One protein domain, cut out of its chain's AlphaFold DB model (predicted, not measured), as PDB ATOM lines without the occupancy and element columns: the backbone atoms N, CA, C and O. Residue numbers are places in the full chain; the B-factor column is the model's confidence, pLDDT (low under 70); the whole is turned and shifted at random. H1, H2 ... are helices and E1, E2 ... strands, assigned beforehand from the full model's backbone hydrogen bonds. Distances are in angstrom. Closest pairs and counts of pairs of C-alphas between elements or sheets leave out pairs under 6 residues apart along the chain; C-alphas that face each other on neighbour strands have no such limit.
ATOM      1  N   GLU A  10     219.410 165.657 146.309       83.88
ATOM      2  CA  GLU A  10     219.691 164.374 146.957       83.88
ATOM      3  C   GLU A  10     218.662 163.290 146.609       83.88
ATOM      4  O   GLU A  10     219.043 162.158 146.314       83.88
ATOM      5  N   LYS A  11     217.363 163.621 146.585       76.69
ATOM      6  CA  LYS A  11     216.326 162.671 146.144       76.69
ATOM      7  C   LYS A  11     216.505 162.295 144.676       76.69
ATOM      8  O   LYS A  11     216.386 161.123 144.340       76.69
ATOM      9  N   LEU A  12     216.830 163.268 143.822       78.88
ATOM     10  CA  LEU A  12     217.105 163.004 142.411       78.88
ATOM     11  C   LEU A  12     218.329 162.095 142.241       78.88
ATOM     12  O   LEU A  12     218.249 161.107 141.518       78.88
ATOM     13  N   ARG A  13     219.434 162.382 142.941       81.62
ATOM     14  CA  ARG A  13     220.650 161.558 142.913       81.62
ATOM     15  C   ARG A  13     220.357 160.115 143.325       81.62
ATOM     16  O   ARG A  13     220.723 159.201 142.598       81.62
ATOM     17  N   ARG A  14     219.646 159.912 144.440       79.44
ATOM     18  CA  ARG A  14     219.242 158.570 144.898       79.44
ATOM     19  C   ARG A  14     218.371 157.848 143.881       79.44
ATOM     20  O   ARG A  14     218.618 156.683 143.606       79.44
ATOM     21  N   ALA A  15     217.400 158.540 143.287       76.25
ATOM     22  CA  ALA A  15     216.559 157.951 142.252       76.25
ATOM     23  C   ALA A  15     217.377 157.533 141.018       76.25
ATOM     24  O   ALA A  15     217.127 156.478 140.442       76.25
ATOM     25  N   MET A  16     218.383 158.326 140.631       75.62
ATOM     26  CA  MET A  16     219.300 157.974 139.543       75.62
ATOM     27  C   MET A  16     220.199 156.780 139.893       75.62
ATOM     28  O   MET A  16     220.413 155.926 139.040       75.62
ATOM     29  N   GLU A  17     220.697 156.695 141.128       75.12
ATOM     30  CA  GLU A  17     221.543 155.584 141.598       75.12
ATOM     31  C   GLU A  17     220.772 154.271 141.750       75.12
ATOM     32  O   GLU A  17     221.304 153.208 141.447       75.12
ATOM     33  N   ASN A  18     219.513 154.350 142.181       71.19
ATOM     34  CA  ASN A  18     218.658 153.190 142.414       71.19
ATOM     35  C   ASN A  18     217.830 152.784 141.183       71.19
ATOM     36  O   ASN A  18     217.051 151.837 141.257       71.19
ATOM     37  N   GLY A  19     217.942 153.503 140.061       67.19
ATOM     38  CA  GLY A  19     217.169 153.204 138.851       67.19
ATOM     39  C   GLY A  19     215.666 153.509 138.961       67.19
ATOM     40  O   GLY A  19     214.873 152.996 138.177       67.19
ATOM     41  N   GLU A  20     215.256 154.387 139.878       74.62
ATOM     42  CA  GLU A  20     213.856 154.785 140.121       74.62
ATOM     43  C   GLU A  20     213.334 155.799 139.077       74.62
ATOM     44  O   GLU A  20     212.338 156.493 139.284       74.62
ATOM     45  N   PHE A  21     214.000 155.908 137.925       78.75
ATOM     46  CA  PHE A  21     213.658 156.850 136.861       78.75
ATOM     47  C   PHE A  21     212.675 156.245 135.847       78.75
ATOM     48  O   PHE A  21     212.944 156.122 134.647       78.75
ATOM     49  N   TYR A  22     211.510 155.853 136.351       88.06
ATOM     50  CA  TYR A  22     210.386 155.356 135.567       88.06
ATOM     51  C   TYR A  22     209.076 155.842 136.190       88.06
ATOM     52  O   TYR A  22     209.034 156.263 137.344       88.06
ATOM     53  N   PHE A  23     207.991 155.814 135.424       88.88
ATOM     54  CA  PHE A  23     206.666 156.136 135.946       88.88
ATOM     55  C   PHE A  23     205.707 154.985 135.698       88.88
ATOM     56  O   PHE A  23     205.859 154.228 134.743       88.88
ATOM     57  N   THR A  24     204.699 154.877 136.554       92.12
ATOM     58  CA  THR A  24     203.694 153.820 136.479       92.12
ATOM     59  C   THR A  24     202.322 154.433 136.261       92.12
ATOM     60  O   THR A  24     201.919 155.325 137.009       92.12
ATOM     61  N   ALA A  25     201.595 153.930 135.270       91.94
ATOM     62  CA  ALA A  25     200.195 154.248 135.044       91.94
ATOM     63  C   ALA A  25     199.335 153.006 135.291       91.94
ATOM     64  O   ALA A  25     199.540 151.960 134.679       91.94
ATOM     65  N   ASN A  26     198.329 153.136 136.153       90.38
ATOM     66  CA  ASN A  26     197.379 152.051 136.410       90.38
ATOM     67  C   ASN A  26     196.397 151.866 135.236       90.38
ATOM     68  O   ASN A  26     195.837 150.792 135.051       90.38
ATOM     69  N   ILE A  27     196.175 152.915 134.436       89.50
ATOM     70  CA  ILE A  27     195.302 152.917 133.256       89.50
ATOM     71  C   ILE A  27     196.077 153.563 132.106       89.50
ATOM     72  O   ILE A  27     196.460 154.729 132.202       89.50
ATOM     73  N   SER A  28     196.288 152.830 131.013       91.69
ATOM     74  CA  SER A  28     196.976 153.325 129.817       91.69
ATOM     75  C   SER A  28     196.455 152.640 128.545       91.69
ATOM     76  O   SER A  28     195.579 151.780 128.603       91.69
ATOM     77  N   ALA A  29     196.929 153.030 127.359       91.56
ATOM     78  CA  ALA A  29     196.532 152.338 126.127       91.56
ATOM     79  C   ALA A  29     197.094 150.904 126.084       91.56
ATOM     80  O   ALA A  29     196.424 149.980 125.632       91.56
ATOM     81  N   GLU A  30     198.294 150.732 126.624       90.44
ATOM     82  CA  GLU A  30     199.100 149.514 126.650       90.44
ATOM     83  C   GLU A  30     198.485 148.417 127.533       90.44
ATOM     84  O   GLU A  30     198.679 147.238 127.259       90.44
ATOM     85  N   ASN A  31     197.666 148.779 128.531       89.19
ATOM     86  CA  ASN A  31     196.839 147.830 129.289       89.19
ATOM     87  C   ASN A  31     195.353 147.838 128.881       89.19
ATOM     88  O   ASN A  31     194.485 147.437 129.658       89.19
ATOM     89  N   ASN A  32     195.031 148.284 127.661       90.56
ATOM     90  CA  ASN A  32     193.658 148.388 127.145       90.56
ATOM     91  C   ASN A  32     192.728 149.251 128.014       90.56
ATOM     92  O   ASN A  32     191.516 149.024 128.049       90.56
ATOM     93  N   ARG A  33     193.285 150.243 128.716       90.44
ATOM     94  CA  ARG A  33     192.586 151.106 129.674       90.44
ATOM     95  C   ARG A  33     191.903 150.314 130.795       90.44
ATOM     96  O   ARG A  33     190.851 150.721 131.285       90.44
ATOM     97  N   LYS A  34     192.491 149.184 131.196       86.38
ATOM     98  CA  LYS A  34     192.018 148.346 132.304       86.38
ATOM     99  C   LYS A  34     192.977 148.450 133.480       86.38
ATOM    100  O   LYS A  34     194.180 148.533 133.290       86.38
ATOM    101  N   ASN A  35     192.435 148.403 134.688       83.75
ATOM    102  CA  ASN A  35     193.208 148.366 135.923       83.75
ATOM    103  C   ASN A  35     192.691 147.219 136.794       83.75
ATOM    104  O   ASN A  35     191.473 147.081 136.939       83.75
ATOM    105  N   ASN A  36     193.594 146.444 137.393       87.31
ATOM    106  CA  ASN A  36     193.275 145.564 138.509       87.31
ATOM    107  C   ASN A  36     193.850 146.172 139.804       87.31
ATOM    108  O   ASN A  36     195.015 145.939 140.118       87.31
ATOM    109  N   PRO A  37     193.058 146.946 140.573       84.94
ATOM    110  CA  PRO A  37     193.567 147.702 141.720       84.94
ATOM    111  C   PRO A  37     194.066 146.819 142.874       84.94
ATOM    112  O   PRO A  37     194.733 147.323 143.772       84.94
ATOM    113  N   ASN A  38     193.746 145.521 142.861       93.00
ATOM    114  CA  ASN A  38     194.178 144.567 143.880       93.00
ATOM    115  C   ASN A  38     195.522 143.904 143.552       93.00
ATOM    116  O   ASN A  38     196.031 143.139 144.368       93.00
ATOM    117  N   ILE A  39     196.081 144.164 142.368       92.81
ATOM    118  CA  ILE A  39     197.360 143.604 141.945       92.81
ATOM    119  C   ILE A  39     198.384 144.734 141.865       92.81
ATOM    120  O   ILE A  39     198.093 145.779 141.279       92.81
ATOM    121  N   PRO A  40     199.588 144.557 142.437       93.69
ATOM    122  CA  PRO A  40     200.646 145.541 142.300       93.69
ATOM    123  C   PRO A  40     201.011 145.776 140.831       93.69
ATOM    124  O   PRO A  40     201.081 144.853 140.017       93.69
ATOM    125  N   ALA A  41     201.268 147.033 140.489       93.75
ATOM    126  CA  ALA A  41     201.810 147.389 139.189       93.75
ATOM    127  C   ALA A  41     203.249 146.852 139.023       93.75
ATOM    128  O   ALA A  41     203.934 146.618 140.024       93.75
ATOM    129  N   PRO A  42     203.732 146.674 137.780       95.00
ATOM    130  CA  PRO A  42     205.084 146.187 137.540       95.00
ATOM    131  C   PRO A  42     206.133 147.140 138.112       95.00
ATOM    132  O   PRO A  42     206.056 148.358 137.917       95.00
ATOM    133  N   THR A  43     207.137 146.589 138.783       92.94
ATOM    134  CA  THR A  43     208.265 147.340 139.348       92.94
ATOM    135  C   THR A  43     209.561 146.932 138.670       92.94
ATOM    136  O   THR A  43     209.698 145.803 138.206       92.94
ATOM    137  N   ILE A  44     210.511 147.862 138.603       91.56
ATOM    138  CA  ILE A  44     211.874 147.590 138.147       91.56
ATOM    139  C   ILE A  44     212.750 147.497 139.392       91.56
ATOM    140  O   ILE A  44     212.733 148.398 140.224       91.56
ATOM    141  N   SER A  45     213.489 146.402 139.514       90.50
ATOM    142  CA  SER A  45     214.473 146.189 140.584       90.50
ATOM    143  C   SER A  45     215.903 146.438 140.111       90.50
ATOM    144  O   SER A  45     216.754 146.800 140.917       90.50
ATOM    145  N   ASN A  46     216.163 146.259 138.811       89.44
ATOM    146  CA  ASN A  46     217.481 146.459 138.232       89.44
ATOM    147  C   ASN A  46     217.405 146.717 136.719       89.44
ATOM    148  O   ASN A  46     216.514 146.209 136.029       89.44
ATOM    149  N   ILE A  47     218.376 147.473 136.206       90.25
ATOM    150  CA  ILE A  47     218.634 147.637 134.774       90.25
ATOM    151  C   ILE A  47     220.120 147.372 134.549       90.25
ATOM    152  O   ILE A  47     220.976 148.141 134.982       90.25
ATOM    153  N   ILE A  48     220.424 146.282 133.854       91.50
ATOM    154  CA  ILE A  48     221.787 145.820 133.607       91.50
ATOM    155  C   ILE A  48     222.159 146.185 132.176       91.50
ATOM    156  O   ILE A  48     221.466 145.793 131.238       91.50
ATOM    157  N   VAL A  49     223.260 146.915 132.004       91.19
ATOM    158  CA  VAL A  49     223.846 147.210 130.692       91.19
ATOM    159  C   VAL A  49     225.134 146.402 130.553       91.19
ATOM    160  O   VAL A  49     226.117 146.669 131.241       91.19
ATOM    161  N   ASP A  50     225.118 145.409 129.668       92.81
ATOM    162  CA  ASP A  50     226.283 144.599 129.311       92.81
ATOM    163  C   ASP A  50     226.847 145.128 127.990       92.81
ATOM    164  O   ASP A  50     226.283 144.910 126.914       92.81
ATOM    165  N   ASN A  51     227.948 145.868 128.095       89.00
ATOM    166  CA  ASN A  51     228.631 146.458 126.950       89.00
ATOM    167  C   ASN A  51     229.375 145.421 126.097       89.00
ATOM    168  O   ASN A  51     229.556 145.654 124.910       89.00
ATOM    169  N   ASP A  52     229.795 144.293 126.674       91.19
ATOM    170  CA  ASP A  52     230.535 143.264 125.935       91.19
ATOM    171  C   ASP A  52     229.587 142.456 125.040       91.19
ATOM    172  O   ASP A  52     229.957 141.999 123.956       91.19
ATOM    173  N   LYS A  53     228.340 142.278 125.495       93.25
ATOM    174  CA  LYS A  53     227.287 141.573 124.751       93.25
ATOM    175  C   LYS A  53     226.357 142.492 123.965       93.25
ATOM    176  O   LYS A  53     225.499 141.974 123.250       93.25
ATOM    177  N   ASP A  54     226.519 143.810 124.073       93.19
ATOM    178  CA  ASP A  54     225.603 144.810 123.518       93.19
ATOM    179  C   ASP A  54     224.148 144.576 123.968       93.19
ATOM    180  O   ASP A  54     223.227 144.570 123.149       93.19
ATOM    181  N   THR A  55     223.906 144.343 125.263       95.06
ATOM    182  CA  THR A  55     222.552 144.053 125.772       95.06
ATOM    183  C   THR A  55     222.129 144.927 126.941       95.06
ATOM    184  O   THR A  55     222.933 145.240 127.816       95.06
ATOM    185  N   ILE A  56     220.834 145.251 126.993       94.56
ATOM    186  CA  ILE A  56     220.181 145.804 128.187       94.56
ATOM    187  C   ILE A  56     219.191 144.774 128.717       94.56
ATOM    188  O   ILE A  56     218.349 144.301 127.955       94.56
ATOM    189  N   THR A  57     219.253 144.475 130.011       96.19
ATOM    190  CA  THR A  57     218.326 143.577 130.705       96.19
ATOM    191  C   THR A  57     217.591 144.328 131.808       96.19
ATOM    192  O   THR A  57     218.205 145.069 132.570       96.19
ATOM    193  N   ILE A  58     216.275 144.136 131.898       95.00
ATOM    194  CA  ILE A  58     215.440 144.663 132.982       95.00
ATOM    195  C   ILE A  58     214.971 143.499 133.849       95.00
ATOM    196  O   ILE A  58     214.426 142.514 133.345       95.00
ATOM    197  N   GLU A  59     215.144 143.658 135.157       95.19
ATOM    198  CA  GLU A  59     214.666 142.730 136.180       95.19
ATOM    199  C   GLU A  59     213.638 143.424 137.068       95.19
ATOM    200  O   GLU A  59     213.740 144.621 137.358       95.19
ATOM    201  N   GLY A  60     212.655 142.675 137.555       93.75
ATOM    202  CA  GLY A  60     211.593 143.239 138.371       93.75
ATOM    203  C   GLY A  60     210.484 142.255 138.694       93.75
ATOM    204  O   GLY A  60     210.580 141.063 138.403       93.75
ATOM    205  N   GLU A  61     209.415 142.778 139.284       95.69
ATOM    206  CA  GLU A  61     208.277 141.998 139.764       95.69
ATOM    207  C   GLU A  61     206.974 142.446 139.100       95.69
ATOM    208  O   GLU A  61     206.856 143.565 138.596       95.69
ATOM    209  N   ASN A  62     205.969 141.566 139.117       95.75
ATOM    210  CA  ASN A  62     204.638 141.805 138.540       95.75
ATOM    211  C   ASN A  62     204.667 142.124 137.031       95.75
ATOM    212  O   ASN A  62     203.768 142.774 136.498       95.75
ATOM    213  N   ILE A  63     205.706 141.650 136.336       96.00
ATOM    214  CA  ILE A  63     205.910 141.828 134.898       96.00
ATOM    215  C   ILE A  63     205.275 140.652 134.156       96.00
ATOM    216  O   ILE A  63     205.682 139.506 134.328       96.00
ATOM    217  N   GLN A  64     204.310 140.934 133.286       95.56
ATOM    218  CA  GLN A  64     203.829 139.960 132.305       95.56
ATOM    219  C   GLN A  64     204.748 139.930 131.085       95.56
ATOM    220  O   GLN A  64     205.066 138.864 130.561       95.56
ATOM    221  N   TYR A  65     205.156 141.105 130.605       97.06
ATOM    222  CA  TYR A  65     206.128 141.234 129.530       97.06
ATOM    223  C   TYR A  65     206.717 142.642 129.451       97.06
ATOM    224  O   TYR A  65     206.149 143.607 129.958       97.06
ATOM    225  N   ILE A  66     207.838 142.745 128.742       98.06
ATOM    226  CA  ILE A  66     208.497 144.009 128.418       98.06
ATOM    227  C   ILE A  66     208.515 144.178 126.906       98.06
ATOM    228  O   ILE A  66     208.942 143.271 126.189       98.06
ATOM    229  N   GLU A  67     208.054 145.326 126.427       97.94
ATOM    230  CA  GLU A  67     208.217 145.773 125.047       97.94
ATOM    231  C   GLU A  67     209.319 146.825 124.962       97.94
ATOM    232  O   GLU A  67     209.334 147.801 125.713       97.94
ATOM    233  N   TRP A  68     210.227 146.638 124.009       97.75
ATOM    234  CA  TRP A  68     211.304 147.575 123.731       97.75
ATOM    235  C   TRP A  68     210.929 148.453 122.550       97.75
ATOM    236  O   TRP A  68     210.640 147.956 121.460       97.75
ATOM    237  N   ILE A  69     210.951 149.764 122.765       97.12
ATOM    238  CA  ILE A  69     210.541 150.765 121.787       97.12
ATOM    239  C   ILE A  69     211.738 151.649 121.452       97.12
ATOM    240  O   ILE A  69     212.351 152.250 122.334       97.12
ATOM    241  N   GLY A  70     212.060 151.726 120.168       95.25
ATOM    242  CA  GLY A  70     213.114 152.564 119.623       95.25
ATOM    243  C   GLY A  70     212.582 153.830 118.964       95.25
ATOM    244  O   GLY A  70     211.394 154.162 119.037       95.25
ATOM    245  N   SER A  71     213.482 154.527 118.272       93.75
ATOM    246  CA  SER A  71     213.175 155.744 117.523       93.75
ATOM    247  C   SER A  71     211.967 155.582 116.593       93.75
ATOM    248  O   SER A  71     211.750 154.523 115.999       93.75
ATOM    249  N   ASN A  72     211.177 156.651 116.457       91.06
ATOM    250  CA  ASN A  72     209.923 156.679 115.689       91.06
ATOM    251  C   ASN A  72     208.884 155.640 116.148       91.06
ATOM    252  O   ASN A  72     208.108 155.142 115.336       91.06
ATOM    253  N   SER A  73     208.879 155.299 117.441       90.12
ATOM    254  CA  SER A  73     207.966 154.309 118.031       90.12
ATOM    255  C   SER A  73     208.092 152.906 117.426       90.12
ATOM    256  O   SER A  73     207.162 152.105 117.514       90.12
ATOM    257  N   ARG A  74     209.238 152.584 116.814       94.69
ATOM    258  CA  ARG A  74     209.496 151.250 116.269       94.69
ATOM    259  C   ARG A  74     209.627 150.247 117.411       94.69
ATOM    260  O   ARG A  74     210.456 150.433 118.297       94.69
ATOM    261  N   GLN A  75     208.883 149.148 117.351       95.88
ATOM    262  CA  GLN A  75     209.111 148.017 118.243       95.88
ATOM    263  C   GLN A  75     210.428 147.323 117.867       95.88
ATOM    264  O   GLN A  75     210.627 146.924 116.720       95.88
ATOM    265  N   LEU A  76     211.336 147.225 118.834       96.19
ATOM    266  CA  LEU A  76     212.653 146.599 118.690       96.19
ATOM    267  C   LEU A  76     212.633 145.133 119.121       96.19
ATOM    268  O   LEU A  76     213.397 144.325 118.610       96.19
ATOM    269  N   GLY A  77     211.754 144.784 120.060       95.69
ATOM    270  CA  GLY A  77     211.650 143.423 120.563       95.69
ATOM    271  C   GLY A  77     210.720 143.304 121.760       95.69
ATOM    272  O   GLY A  77     210.140 144.287 122.229       95.69
ATOM    273  N   ARG A  78     210.583 142.072 122.250       96.88
ATOM    274  CA  ARG A  78     209.824 141.735 123.454       96.88
ATOM    275  C   ARG A  78     210.623 140.757 124.307       96.88
ATOM    276  O   ARG A  78     211.253 139.850 123.770       96.88
ATOM    277  N   GLY A  79     210.544 140.923 125.621       97.31
ATOM    278  CA  GLY A  79     211.241 140.097 126.604       97.31
ATOM    279  C   GLY A  79     212.163 140.921 127.492       97.31
ATOM    280  O   GLY A  79     212.341 142.118 127.290       97.31
ATOM    281  N   ASN A  80     212.757 140.270 128.486       96.88
ATOM    282  CA  ASN A  80     213.486 140.970 129.545       96.88
ATOM    283  C   ASN A  80     214.807 141.585 129.076       96.88
ATOM    284  O   ASN A  80     215.376 142.396 129.794       96.88
ATOM    285  N   SER A  81     215.306 141.198 127.900       97.19
ATOM    286  CA  SER A  81     216.559 141.706 127.343       97.19
ATOM    287  C   SER A  81     216.379 142.231 125.924       97.19
ATOM    288  O   SER A  81     215.642 141.648 125.130       97.19
ATOM    289  N   LEU A  82     217.095 143.306 125.609       96.81
ATOM    290  CA  LEU A  82     217.232 143.871 124.273       96.81
ATOM    291  C   LEU A  82     218.671 143.724 123.793       96.81
ATOM    292  O   LEU A  82     219.596 144.088 124.512       96.81
ATOM    293  N   ASN A  83     218.839 143.281 122.547       95.25
ATOM    294  CA  ASN A  83     220.096 143.401 121.819       95.25
ATOM    295  C   ASN A  83     220.191 144.799 121.186       95.25
ATOM    296  O   ASN A  83     219.357 145.175 120.360       95.25
ATOM    297  N   LEU A  84     221.203 145.576 121.566       92.81
ATOM    298  CA  LEU A  84     221.405 146.952 121.114       92.81
ATOM    299  C   LEU A  84     221.719 147.052 119.618       92.81
ATOM    300  O   LEU A  84     221.492 148.107 119.028       92.81
ATOM    301  N   LYS A  85     222.138 145.956 118.971       90.81
ATOM    302  CA  LYS A  85     222.320 145.895 117.509       90.81
ATOM    303  C   LYS A  85     221.013 146.086 116.739       90.81
ATOM    304  O   LYS A  85     221.048 146.498 115.584       90.81
ATOM    305  N   GLU A  86     219.864 145.866 117.379       91.19
ATOM    306  CA  GLU A  86     218.547 146.147 116.791       91.19
ATOM    307  C   GLU A  86     218.253 147.660 116.700       91.19
ATOM    308  O   GLU A  86     217.382 148.100 115.938       91.19
ATOM    309  N   VAL A  87     218.991 148.492 117.444       92.00
ATOM    310  CA  VAL A  87     218.789 149.944 117.530       92.00
ATOM    311  C   VAL A  87     219.568 150.666 116.425       92.00
ATOM    312  O   VAL A  87     220.654 151.192 116.626       92.00
ATOM    313  N   THR A  88     218.987 150.721 115.227       89.00
ATOM    314  CA  THR A  88     219.683 151.137 113.986       89.00
ATOM    315  C   THR A  88     219.370 152.561 113.495       89.00
ATOM    316  O   THR A  88     219.660 152.916 112.354       89.00
ATOM    317  N   SER A  89     218.742 153.404 114.318       90.06
ATOM    318  CA  SER A  89     218.321 154.756 113.908       90.06
ATOM    319  C   SER A  89     219.493 155.755 113.841       90.06
ATOM    320  O   SER A  89     220.403 155.643 114.656       90.06
ATOM    321  N   PRO A  90     219.446 156.796 112.975       86.25
ATOM    322  CA  PRO A  90     220.442 157.879 112.969       86.25
ATOM    323  C   PRO A  90     220.547 158.650 114.293       86.25
ATOM    324  O   PRO A  90     221.610 159.156 114.633       86.25
ATOM    325  N   ASN A  91     219.444 158.732 115.044       87.31
ATOM    326  CA  ASN A  91     219.398 159.277 116.401       87.31
ATOM    327  C   ASN A  91     218.828 158.191 117.326       87.31
ATOM    328  O   ASN A  91     217.624 158.199 117.617       87.31
ATOM    329  N   PRO A  92     219.648 157.195 117.701       92.12
ATOM    330  CA  PRO A  92     219.160 155.991 118.349       92.12
ATOM    331  C   PRO A  92     218.836 156.252 119.818       92.12
ATOM    332  O   PRO A  92     219.668 156.723 120.597       92.12
ATOM    333  N   TYR A  93     217.611 155.908 120.197       94.12
ATOM    334  CA  TYR A  93     217.219 155.758 121.588       94.12
ATOM    335  C   TYR A  93     216.446 154.460 121.779       94.12
ATOM    336  O   TYR A  93     215.895 153.900 120.828       94.12
ATOM    337  N   VAL A  94     216.368 154.030 123.031       95.06
ATOM    338  CA  VAL A  94     215.526 152.926 123.478       95.06
ATOM    339  C   VAL A  94     214.763 153.324 124.740       95.06
ATOM    340  O   VAL A  94     215.297 154.010 125.608       95.06
ATOM    341  N   ARG A  95     213.513 152.880 124.858       95.56
ATOM    342  CA  ARG A  95     212.749 152.853 126.110       95.56
ATOM    343  C   ARG A  95     212.034 151.514 126.265       95.56
ATOM    344  O   ARG A  95     211.744 150.855 125.266       95.56
ATOM    345  N   ALA A  96     211.706 151.152 127.496       96.75
ATOM    346  CA  ALA A  96     210.920 149.970 127.810       96.75
ATOM    347  C   ALA A  96     209.499 150.347 128.252       96.75
ATOM    348  O   ALA A  96     209.282 151.319 128.984       96.75
ATOM    349  N   VAL A  97     208.541 149.544 127.803       97.31
ATOM    350  CA  VAL A  97     207.159 149.503 128.283       97.31
ATOM    351  C   VAL A  97     206.994 148.175 129.013       97.31
ATOM    352  O   VAL A  97     206.995 147.112 128.396       97.31
ATOM    353  N   ILE A  98     206.907 148.231 130.337       97.06
ATOM    354  CA  ILE A  98     206.785 147.070 131.212       97.06
ATOM    355  C   ILE A  98     205.310 146.894 131.549       97.06
ATOM    356  O   ILE A  98     204.736 147.690 132.291       97.06
ATOM    357  N   VAL A  99     204.690 145.853 131.002       96.19
ATOM    358  CA  VAL A  99     203.265 145.577 131.182       96.19
ATOM    359  C   VAL A  99     203.080 144.540 132.280       96.19
ATOM    360  O   VAL A  99     203.706 143.478 132.262       96.19
ATOM    361  N   GLY A 100     202.200 144.849 133.227       95.19
ATOM    362  CA  GLY A 100     201.746 143.956 134.285       95.19
ATOM    363  C   GLY A 100     200.229 144.032 134.449       95.19
ATOM    364  O   GLY A 100     199.560 144.876 133.856       95.19
ATOM    365  N   GLU A 101     199.660 143.153 135.271       93.00
ATOM    366  CA  GLU A 101     198.204 143.129 135.470       93.00
ATOM    367  C   GLU A 101     197.698 144.339 136.277       93.00
ATOM    368  O   GLU A 101     196.611 144.856 136.018       93.00
ATOM    369  N   GLY A 102     198.510 144.825 137.221       93.56
ATOM    370  CA  GLY A 102     198.210 146.002 138.043       93.56
ATOM    371  C   GLY A 102     198.472 147.352 137.364       93.56
ATOM    372  O   GLY A 102     198.225 148.396 137.962       93.56
ATOM    373  N   GLY A 103     199.007 147.371 136.138       94.94
ATOM    374  CA  GLY A 103     199.349 148.610 135.440       94.94
ATOM    375  C   GLY A 103     200.520 148.469 134.473       94.94
ATOM    376  O   GLY A 103     200.971 147.370 134.157       94.94
ATOM    377  N   VAL A 104     201.029 149.607 134.012       96.50
ATOM    378  CA  VAL A 104     202.154 149.680 133.076       96.50
ATOM    379  C   VAL A 104     203.203 150.633 133.622       96.50
ATOM    380  O   VAL A 104     202.885 151.765 133.989       96.50
ATOM    381  N   SER A 105     204.449 150.176 133.666       95.50
ATOM    382  CA  SER A 105     205.609 150.990 134.019       95.50
ATOM    383  C   SER A 105     206.393 151.358 132.763       95.50
ATOM    384  O   SER A 105     206.587 150.539 131.868       95.50
ATOM    385  N   PHE A 106     206.833 152.606 132.684       94.50
ATOM    386  CA  PHE A 106     207.475 153.188 131.513       94.50
ATOM    387  C   PHE A 106     208.823 153.768 131.906       94.50
ATOM    388  O   PHE A 106     208.892 154.636 132.780       94.50
ATOM    389  N   THR A 107     209.884 153.343 131.226       93.00
ATOM    390  CA  THR A 107     211.184 154.003 131.373       93.00
ATOM    391  C   THR A 107     211.228 155.269 130.532       93.00
ATOM    392  O   THR A 107     210.553 155.394 129.502       93.00
ATOM    393  N   GLN A 108     212.090 156.199 130.930       89.50
ATOM    394  CA  GLN A 108     212.478 157.286 130.040       89.50
ATOM    395  C   GLN A 108     213.324 156.750 128.867       89.50
ATOM    396  O   GLN A 108     213.894 155.658 128.968       89.50
ATOM    397  N   PRO A 109     213.386 157.467 127.730       90.81
ATOM    398  CA  PRO A 109     214.285 157.122 126.634       90.81
ATOM    399  C   PRO A 109     215.756 157.288 127.022       90.81
ATOM    400  O   PRO A 109     216.159 158.343 127.507       90.81
ATOM    401  N   PHE A 110     216.571 156.282 126.716       88.19
ATOM    402  CA  PHE A 110     218.024 156.334 126.831       88.19
ATOM    403  C   PHE A 110     218.646 156.393 125.442       88.19
ATOM    404  O   PHE A 110     218.314 155.588 124.569       88.19
ATOM    405  N   LYS A 111     219.550 157.354 125.228       89.88
ATOM    406  CA  LYS A 111     220.340 157.422 123.999       89.88
ATOM    407  C   LYS A 111     221.303 156.238 123.969       89.88
ATOM    408  O   LYS A 111     221.999 155.991 124.948       89.88
ATOM    409  N   VAL A 112     221.364 155.552 122.834       88.50
ATOM    410  CA  VAL A 112     222.374 154.520 122.586       88.50
ATOM    411  C   VAL A 112     223.521 155.178 121.827       88.50
ATOM    412  O   VAL A 112     223.298 155.942 120.893       88.50
TER     413      VAL A 112
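What this domain is: This is residues 10 to 112 of the 118 residues of an uncharacterized protein of Clostridium sp. (UniProt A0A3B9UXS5). A strongly twisted sheet of five strands and a smaller sheet of three make a sandwich, two sheets face to face, with their planes 36 degrees apart. A short helix, H1, is set off from both sheets, and a long loop, residues 26 to 42, joins E1 of the larger sheet to E2 of the smaller. The printed part has 103 residues, with elements in the order H1 E1 E2 E3 E4 E5 E6 E7 E8. The sheets run E1-E8-E7-E4-E5 and E2-E3-E6, both antiparallel, and the class is mostly strand. The whole is compact, with a radius of gyration of the C-alphas of 13.8 A and spans of 40 by 34 by 20 A.

Where its parts are: The larger sheet holds E1, residues 22 to 25; E8, 103 to 107, 13.6 A; E7, 93 to 100, 23.2 A; E4, 65 to 70, 16.6 A; and E5, 75 to 78. The smaller holds E2, 43 to 50, 20.8 A; E3, 55 to 61, 20.1 A; and E6, 81 to 83. H1, residues 10 to 17, begins at C-alpha 10 (219.691, 164.374, 146.957); E8 ends at C-alpha 107 (211.184, 154.003, 131.373).

How they stand to each other: N 97 to O 67 of E7 and E4 is 2.8 A, N 68 to O 77 of hairpin E4 and E5 3.0 A, N 98 to O 105 of hairpin E7 and E8 2.8 A, and N 23 to O 106 of E1 and E8 3.0 A. In hairpin E2 and E3, N 48 to O 57 is 2.8 A; in E3 and E6, N 82 to O 56 is 2.8 A. The sheets' strands stand at 32 degrees. The closest C-alphas of E4 and E6, Trp 68 and Leu 82, are 7.0 A apart. H1 is on neither sheet; every O i to N i+4 pair in it is within hydrogen-bond range.

The domain as a whole: The C-alphas farthest apart, Asn 38 and Pro 90, are 42.7 A apart. The printed part has no cut; the link E1 to E2 is long. Mean pLDDT of the printed part is 91.0; residue 19 is under 70.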